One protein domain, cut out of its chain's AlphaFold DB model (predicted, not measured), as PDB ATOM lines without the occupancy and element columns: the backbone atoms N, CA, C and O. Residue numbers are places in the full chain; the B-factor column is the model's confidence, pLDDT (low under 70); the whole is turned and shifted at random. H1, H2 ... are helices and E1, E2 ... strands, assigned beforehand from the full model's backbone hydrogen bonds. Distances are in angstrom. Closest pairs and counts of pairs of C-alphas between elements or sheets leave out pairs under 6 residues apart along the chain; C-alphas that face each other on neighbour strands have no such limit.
ATOM      1  N   MET A 192     176.791 154.955 173.294       88.94
ATOM      2  CA  MET A 192     176.449 156.044 174.209       88.94
ATOM      3  C   MET A 192     174.938 156.199 174.343       88.94
ATOM      4  O   MET A 192     174.232 156.380 173.356       88.94
ATOM      5  N   SER A 193     174.445 156.211 175.579       91.56
ATOM      6  CA  SER A 193     173.068 156.619 175.862       91.56
ATOM      7  C   SER A 193     173.013 158.132 176.052       91.56
ATOM      8  O   SER A 193     173.741 158.678 176.882       91.56
ATOM      9  N   LEU A 194     172.153 158.812 175.297       94.50
ATOM     10  CA  LEU A 194     171.975 160.262 175.345       94.50
ATOM     11  C   LEU A 194     170.589 160.620 175.885       94.50
ATOM     12  O   LEU A 194     169.610 159.897 175.700       94.50
ATOM     13  N   THR A 195     170.489 161.786 176.519       94.69
ATOM     14  CA  THR A 195     169.195 162.401 176.830       94.69
ATOM     15  C   THR A 195     168.714 163.187 175.617       94.69
ATOM     16  O   THR A 195     169.398 164.119 175.186       94.69
ATOM     17  N   TYR A 196     167.539 162.834 175.092       95.69
ATOM     18  CA  TYR A 196     166.928 163.543 173.968       95.69
ATOM     19  C   TYR A 196     166.701 165.026 174.288       95.69
ATOM     20  O   TYR A 196     166.364 165.393 175.418       95.69
ATOM     21  N   LYS A 197     166.945 165.878 173.291       94.94
ATOM     22  CA  LYS A 197     166.741 167.330 173.352       94.94
ATOM     23  C   LYS A 197     165.472 167.710 172.591       94.94
ATOM     24  O   LYS A 197     164.394 167.273 172.973       94.94
ATOM     25  N   THR A 198     165.583 168.554 171.570       94.75
ATOM     26  CA  THR A 198     164.448 168.994 170.746       94.75
ATOM     27  C   THR A 198     164.305 168.170 169.475       94.75
ATOM     28  O   THR A 198     163.205 168.039 168.951       94.75
ATOM     29  N   ASP A 199     165.414 167.627 168.978       94.75
ATOM     30  CA  ASP A 199     165.506 166.903 167.715       94.75
ATOM     31  C   ASP A 199     166.772 166.025 167.690       94.75
ATOM     32  O   ASP A 199     167.604 166.066 168.607       94.75
ATOM     33  N   ALA A 200     166.915 165.201 166.647       94.50
ATOM     34  CA  ALA A 200     168.066 164.318 166.482       94.50
ATOM     35  C   ALA A 200     169.383 165.106 166.381       94.50
ATOM     36  O   ALA A 200     170.346 164.778 167.069       94.50
ATOM     37  N   ALA A 201     169.426 166.192 165.602       96.44
ATOM     38  CA  ALA A 201     170.631 166.996 165.385       96.44
ATOM     39  C   ALA A 201     171.187 167.609 166.687       96.44
ATOM     40  O   ALA A 201     172.376 167.484 166.996       96.44
ATOM     41  N   THR A 202     170.327 168.241 167.483       96.44
ATOM     42  CA  THR A 202     170.674 168.827 168.786       96.44
ATOM     43  C   THR A 202     171.021 167.756 169.817       96.44
ATOM     44  O   THR A 202     171.934 167.962 170.618       96.44
ATOM     45  N   THR A 203     170.365 166.593 169.766       96.38
ATOM     46  CA  THR A 203     170.689 165.438 170.618       96.38
ATOM     47  C   THR A 203     172.062 164.864 170.271       96.38
ATOM     48  O   THR A 203     172.907 164.744 171.155       96.38
ATOM     49  N   ARG A 204     172.358 164.605 168.994       96.81
ATOM     50  CA  ARG A 204     173.669 164.135 168.506       96.81
ATOM     51  C   ARG A 204     174.806 165.067 168.916       96.81
ATOM     52  O   ARG A 204     175.877 164.598 169.294       96.81
ATOM     53  N   LYS A 205     174.579 166.385 168.905       96.25
ATOM     54  CA  LYS A 205     175.568 167.385 169.346       96.25
ATOM     55  C   LYS A 205     175.924 167.315 170.831       96.25
ATOM     56  O   LYS A 205     176.973 167.834 171.204       96.25
ATOM     57  N   THR A 206     175.113 166.652 171.660       95.50
ATOM     58  CA  THR A 206     175.461 166.405 173.071       95.50
ATOM     59  C   THR A 206     176.634 165.441 173.231       95.50
ATOM     60  O   THR A 206     177.272 165.451 174.280       95.50
ATOM     61  N   VAL A 207     176.970 164.665 172.192       93.75
ATOM     62  CA  VAL A 207     178.215 163.895 172.150       93.75
ATOM     63  C   VAL A 207     179.392 164.878 172.098       93.75
ATOM     64  O   VAL A 207     179.524 165.612 171.104       93.75
ATOM     65  N   PRO A 208     180.272 164.897 173.121       91.62
ATOM     66  CA  PRO A 208     181.453 165.753 173.117       91.62
ATOM     67  C   PRO A 208     182.308 165.480 171.883       91.62
ATOM     68  O   PRO A 208     182.496 164.320 171.524       91.62
ATOM     69  N   ALA A 209     182.868 166.522 171.261       88.56
ATOM     70  CA  ALA A 209     183.649 166.382 170.029       88.56
ATOM     71  C   ALA A 209     184.779 165.336 170.143       88.56
ATOM     72  O   ALA A 209     184.999 164.576 169.208       88.56
ATOM     73  N   ALA A 210     185.417 165.231 171.315       84.25
ATOM     74  CA  ALA A 210     186.463 164.245 171.604       84.25
ATOM     75  C   ALA A 210     185.994 162.776 171.553       84.25
ATOM     76  O   ALA A 210     186.809 161.876 171.374       84.25
ATOM     77  N   ASN A 211     184.689 162.524 171.690       86.06
ATOM     78  CA  ASN A 211     184.107 161.180 171.681       86.06
ATOM     79  C   ASN A 211     183.515 160.797 170.318       86.06
ATOM     80  O   ASN A 211     183.087 159.658 170.131       86.06
ATOM     81  N   ARG A 212     183.462 161.738 169.371       92.12
ATOM     82  CA  ARG A 212     182.856 161.526 168.057       92.12
ATOM     83  C   ARG A 212     183.782 160.714 167.164       92.12
ATOM     84  O   ARG A 212     184.961 161.030 167.027       92.12
ATOM     85  N   ARG A 213     183.239 159.671 166.539       89.38
ATOM     86  CA  ARG A 213     183.968 158.760 165.652       89.38
ATOM     87  C   ARG A 213     183.009 158.015 164.733       89.38
ATOM     88  O   ARG A 213     181.868 157.768 165.114       89.38
ATOM     89  N   GLN A 214     183.500 157.631 163.558       90.88
ATOM     90  CA  GLN A 214     182.822 156.658 162.702       90.88
ATOM     91  C   GLN A 214     182.557 155.370 163.490       90.88
ATOM     92  O   GLN A 214     183.414 154.927 164.260       90.88
ATOM     93  N   GLY A 215     181.375 154.797 163.306       88.12
ATOM     94  CA  GLY A 215     180.892 153.617 164.008       88.12
ATOM     95  C   GLY A 215     180.186 153.912 165.331       88.12
ATOM     96  O   GLY A 215     179.531 153.011 165.836       88.12
ATOM     97  N   LEU A 216     180.246 155.138 165.881       91.75
ATOM     98  CA  LEU A 216     179.609 155.439 167.171       91.75
ATOM     99  C   LEU A 216     178.108 155.164 167.122       91.75
ATOM    100  O   LEU A 216     177.389 155.803 166.356       91.75
ATOM    101  N   VAL A 217     177.649 154.254 167.981       93.06
ATOM    102  CA  VAL A 217     176.230 153.982 168.195       93.06
ATOM    103  C   VAL A 217     175.740 154.855 169.337       93.06
ATOM    104  O   VAL A 217     176.263 154.805 170.453       93.06
ATOM    105  N   ILE A 218     174.712 155.646 169.073       94.81
ATOM    106  CA  ILE A 218     174.012 156.406 170.100       94.81
ATOM    107  C   ILE A 218     172.599 155.867 170.260       94.81
ATOM    108  O   ILE A 218     171.948 155.490 169.287       94.81
ATOM    109  N   THR A 219     172.127 155.859 171.499       95.06
ATOM    110  CA  THR A 219     170.757 155.486 171.838       95.06
ATOM    111  C   THR A 219     170.110 156.626 172.603       95.06
ATOM    112  O   THR A 219     170.673 157.120 173.580       95.06
ATOM    113  N   TYR A 220     168.920 157.045 172.196       95.31
ATOM    114  CA  TYR A 220     168.126 158.035 172.921       95.31
ATOM    115  C   TYR A 220     166.637 157.750 172.764       95.31
ATOM    116  O   TYR A 220     166.205 157.095 171.821       95.31
ATOM    117  N   ASN A 221     165.839 158.237 173.710       93.75
ATOM    118  CA  ASN A 221     164.391 158.078 173.682       93.75
ATOM    119  C   ASN A 221     163.730 159.432 173.409       93.75
ATOM    120  O   ASN A 221     163.954 160.380 174.156       93.75
ATOM    121  N   THR A 222     162.923 159.518 172.352       92.25
ATOM    122  CA  THR A 222     162.232 160.752 171.930       92.25
ATOM    123  C   THR A 222     160.990 161.077 172.771       92.25
ATOM    124  O   THR A 222     160.291 162.049 172.503       92.25
ATOM    125  N   GLY A 223     160.673 160.244 173.765       88.00
ATOM    126  CA  GLY A 223     159.414 160.221 174.508       88.00
ATOM    127  C   GLY A 223     158.388 159.253 173.912       88.00
ATOM    128  O   GLY A 223     157.545 158.738 174.642       88.00
ATOM    129  N   SER A 224     158.476 158.963 172.609       89.06
ATOM    130  CA  SER A 224     157.575 158.044 171.899       89.06
ATOM    131  C   SER A 224     158.266 156.779 171.394       89.06
ATOM    132  O   SER A 224     157.628 155.731 171.310       89.06
ATOM    133  N   ALA A 225     159.560 156.855 171.077       91.31
ATOM    134  CA  ALA A 225     160.330 155.734 170.562       91.31
ATOM    135  C   ALA A 225     161.776 155.772 171.066       91.31
ATOM    136  O   ALA A 225     162.348 156.837 171.314       91.31
ATOM    137  N   THR A 226     162.373 154.589 171.182       93.62
ATOM    138  CA  THR A 226     163.819 154.452 171.354       93.62
ATOM    139  C   THR A 226     164.460 154.454 169.975       93.62
ATOM    140  O   THR A 226     164.171 153.581 169.161       93.62
ATOM    141  N   VAL A 227     165.326 155.430 169.725       94.81
ATOM    142  CA  VAL A 227     166.152 155.519 168.522       94.81
ATOM    143  C   VAL A 227     167.536 154.999 168.868       94.81
ATOM    144  O   VAL A 227     168.120 155.401 169.877       94.81
ATOM    145  N   LYS A 228     168.051 154.109 168.028       95.56
ATOM    146  CA  LYS A 228     169.417 153.600 168.076       95.56
ATOM    147  C   LYS A 228     170.007 153.788 166.688       95.56
ATOM    148  O   LYS A 228     169.464 153.288 165.709       95.56
ATOM    149  N   GLU A 229     171.073 154.569 166.592       95.50
ATOM    150  CA  GLU A 229     171.657 154.958 165.309       95.50
ATOM    151  C   GLU A 229     173.182 154.985 165.373       95.50
ATOM    152  O   GLU A 229     173.765 155.259 166.422       95.50
ATOM    153  N   ARG A 230     173.826 154.670 164.251       94.62
ATOM    154  CA  ARG A 230     175.275 154.560 164.083       94.62
ATOM    155  C   ARG A 230     175.781 155.657 163.158       94.62
ATOM    156  O   ARG A 230     175.222 155.854 162.085       94.62
ATOM    157  N   TYR A 231     176.866 156.325 163.539       95.56
ATOM    158  CA  TYR A 231     177.529 157.292 162.665       95.56
ATOM    159  C   TYR A 231     178.370 156.601 161.589       95.56
ATOM    160  O   TYR A 231     179.217 155.770 161.911       95.56
ATOM    161  N   MET A 232     178.194 156.970 160.322       93.94
ATOM    162  CA  MET A 232     178.794 156.271 159.180       93.94
ATOM    163  C   MET A 232     179.891 157.068 158.465       93.94
ATOM    164  O   MET A 232     180.716 156.464 157.779       93.94
ATOM    165  N   ASP A 233     179.966 158.390 158.641       94.06
ATOM    166  CA  ASP A 233     181.004 159.221 158.011       94.06
ATOM    167  C   ASP A 233     182.319 159.203 158.820       94.06
ATOM    168  O   ASP A 233     182.350 159.000 160.034       94.06
ATOM    169  N   THR A 234     183.440 159.437 158.143       91.38
ATOM    170  CA  THR A 234     184.766 159.580 158.770       91.38
ATOM    171  C   THR A 234     185.000 160.984 159.338       91.38
ATOM    172  O   THR A 234     185.812 161.166 160.246       91.38
ATOM    173  N   ARG A 235     184.285 161.992 158.830       94.56
ATOM    174  CA  ARG A 235     184.377 163.398 159.236       94.56
ATOM    175  C   ARG A 235     183.445 163.645 160.411       94.56
ATOM    176  O   ARG A 235     182.254 163.404 160.297       94.56
ATOM    177  N   VAL A 236     183.945 164.187 161.519       94.50
ATOM    178  CA  VAL A 236     183.172 164.324 162.778       94.50
ATOM    179  C   VAL A 236     182.893 165.774 163.197       94.50
ATOM    180  O   VAL A 236     182.549 166.056 164.349       94.50
ATOM    181  N   THR A 237     183.058 166.718 162.265       95.69
ATOM    182  CA  THR A 237     182.778 168.142 162.510       95.69
ATOM    183  C   THR A 237     181.306 168.356 162.852       95.69
ATOM    184  O   THR A 237     180.454 167.581 162.435       95.69
ATOM    185  N   ASP A 238     180.987 169.436 163.564       95.12
ATOM    186  CA  ASP A 238     179.601 169.801 163.889       95.12
ATOM    187  C   ASP A 238     178.680 169.847 162.661       95.12
ATOM    188  O   ASP A 238     177.506 169.510 162.782       95.12
ATOM    189  N   THR A 239     179.208 170.256 161.503       95.94
ATOM    190  CA  THR A 239     178.469 170.339 160.239       95.94
ATOM    191  C   THR A 239     178.113 168.965 159.688       95.94
ATOM    192  O   THR A 239     177.009 168.787 159.190       95.94
ATOM    193  N   GLU A 240     179.027 167.996 159.765       96.56
ATOM    194  CA  GLU A 240     178.782 166.634 159.270       96.56
ATOM    195  C   GLU A 240     178.010 165.795 160.295       96.56
ATOM    196  O   GLU A 240     177.099 165.057 159.939       96.56
ATOM    197  N   TRP A 241     178.302 165.976 161.582       96.69
ATOM    198  CA  TRP A 241     177.757 165.174 162.675       96.69
ATOM    199  C   TRP A 241     176.240 165.299 162.841       96.69
ATOM    200  O   TRP A 241     175.595 164.387 163.344       96.69
ATOM    201  N   VAL A 242     175.649 166.429 162.450       96.81
ATOM    202  CA  VAL A 242     174.199 166.641 162.575       96.81
ATOM    203  C   VAL A 242     173.386 166.104 161.406       96.81
ATOM    204  O   VAL A 242     172.182 165.930 161.575       96.81
ATOM    205  N   LYS A 243     174.006 165.866 160.245       97.38
ATOM    206  CA  LYS A 243     173.297 165.488 159.017       97.38
ATOM    207  C   LYS A 243     172.759 164.074 159.131       97.38
ATOM    208  O   LYS A 243     173.538 163.163 159.381       97.38
ATOM    209  N   ASP A 244     171.466 163.900 158.879       96.94
ATOM    210  CA  ASP A 244     170.816 162.586 158.909       96.94
ATOM    211  C   ASP A 244     171.470 161.582 157.952       96.94
ATOM    212  O   ASP A 244     171.652 160.434 158.335       96.94
ATOM    213  N   ASP A 245     171.940 162.026 156.781       97.00
ATOM    214  CA  ASP A 245     172.615 161.178 155.781       97.00
ATOM    215  C   ASP A 245     173.877 160.469 156.304       97.00
ATOM    216  O   ASP A 245     174.319 159.473 155.735       97.00
TER     217      ASP A 245
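Overview. This is residues 192 to 245 of the 251 residues of an uncharacterized protein of Prevotella copri (UniProt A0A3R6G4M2). There is little regular structure: E1 and E2 make a hairpin ribbon, with loops and helices H1 and H2 to one side. Of 54 printed residues, 20 are in named elements, H1, E1, E2, H2, mixed in class; E1 - E2 is antiparallel. It is compact, radius of gyration of the C-alphas 10.3 A, spanning 30 by 21 by 18 A.

Arrangement. Residues 192 to 193 pair parallel with 218 to 219 of E1, residues 217 to 221. E1 and E2, residues 226 to 231, are an antiparallel hairpin; N 218 and O 229 are within hydrogen-bond range, 2.8 A. H1, residues 200 to 204, is close but not clearly touching H2, residues 238 to 241; C-alphas 204 and 241 are closest, 7.2 A. H1's O i to N i+4 pair is within range; H2 is too short.

Along the chain. Find C-alpha 226 at (163.819, 154.452, 171.354); from there E2 runs 16.5 A to C-alpha 231 at (177.529, 157.292, 162.665).

Size, cuts and confidence. The printed part has no cut, one long link, H1 to E1, and no residue under 70 in pLDDT.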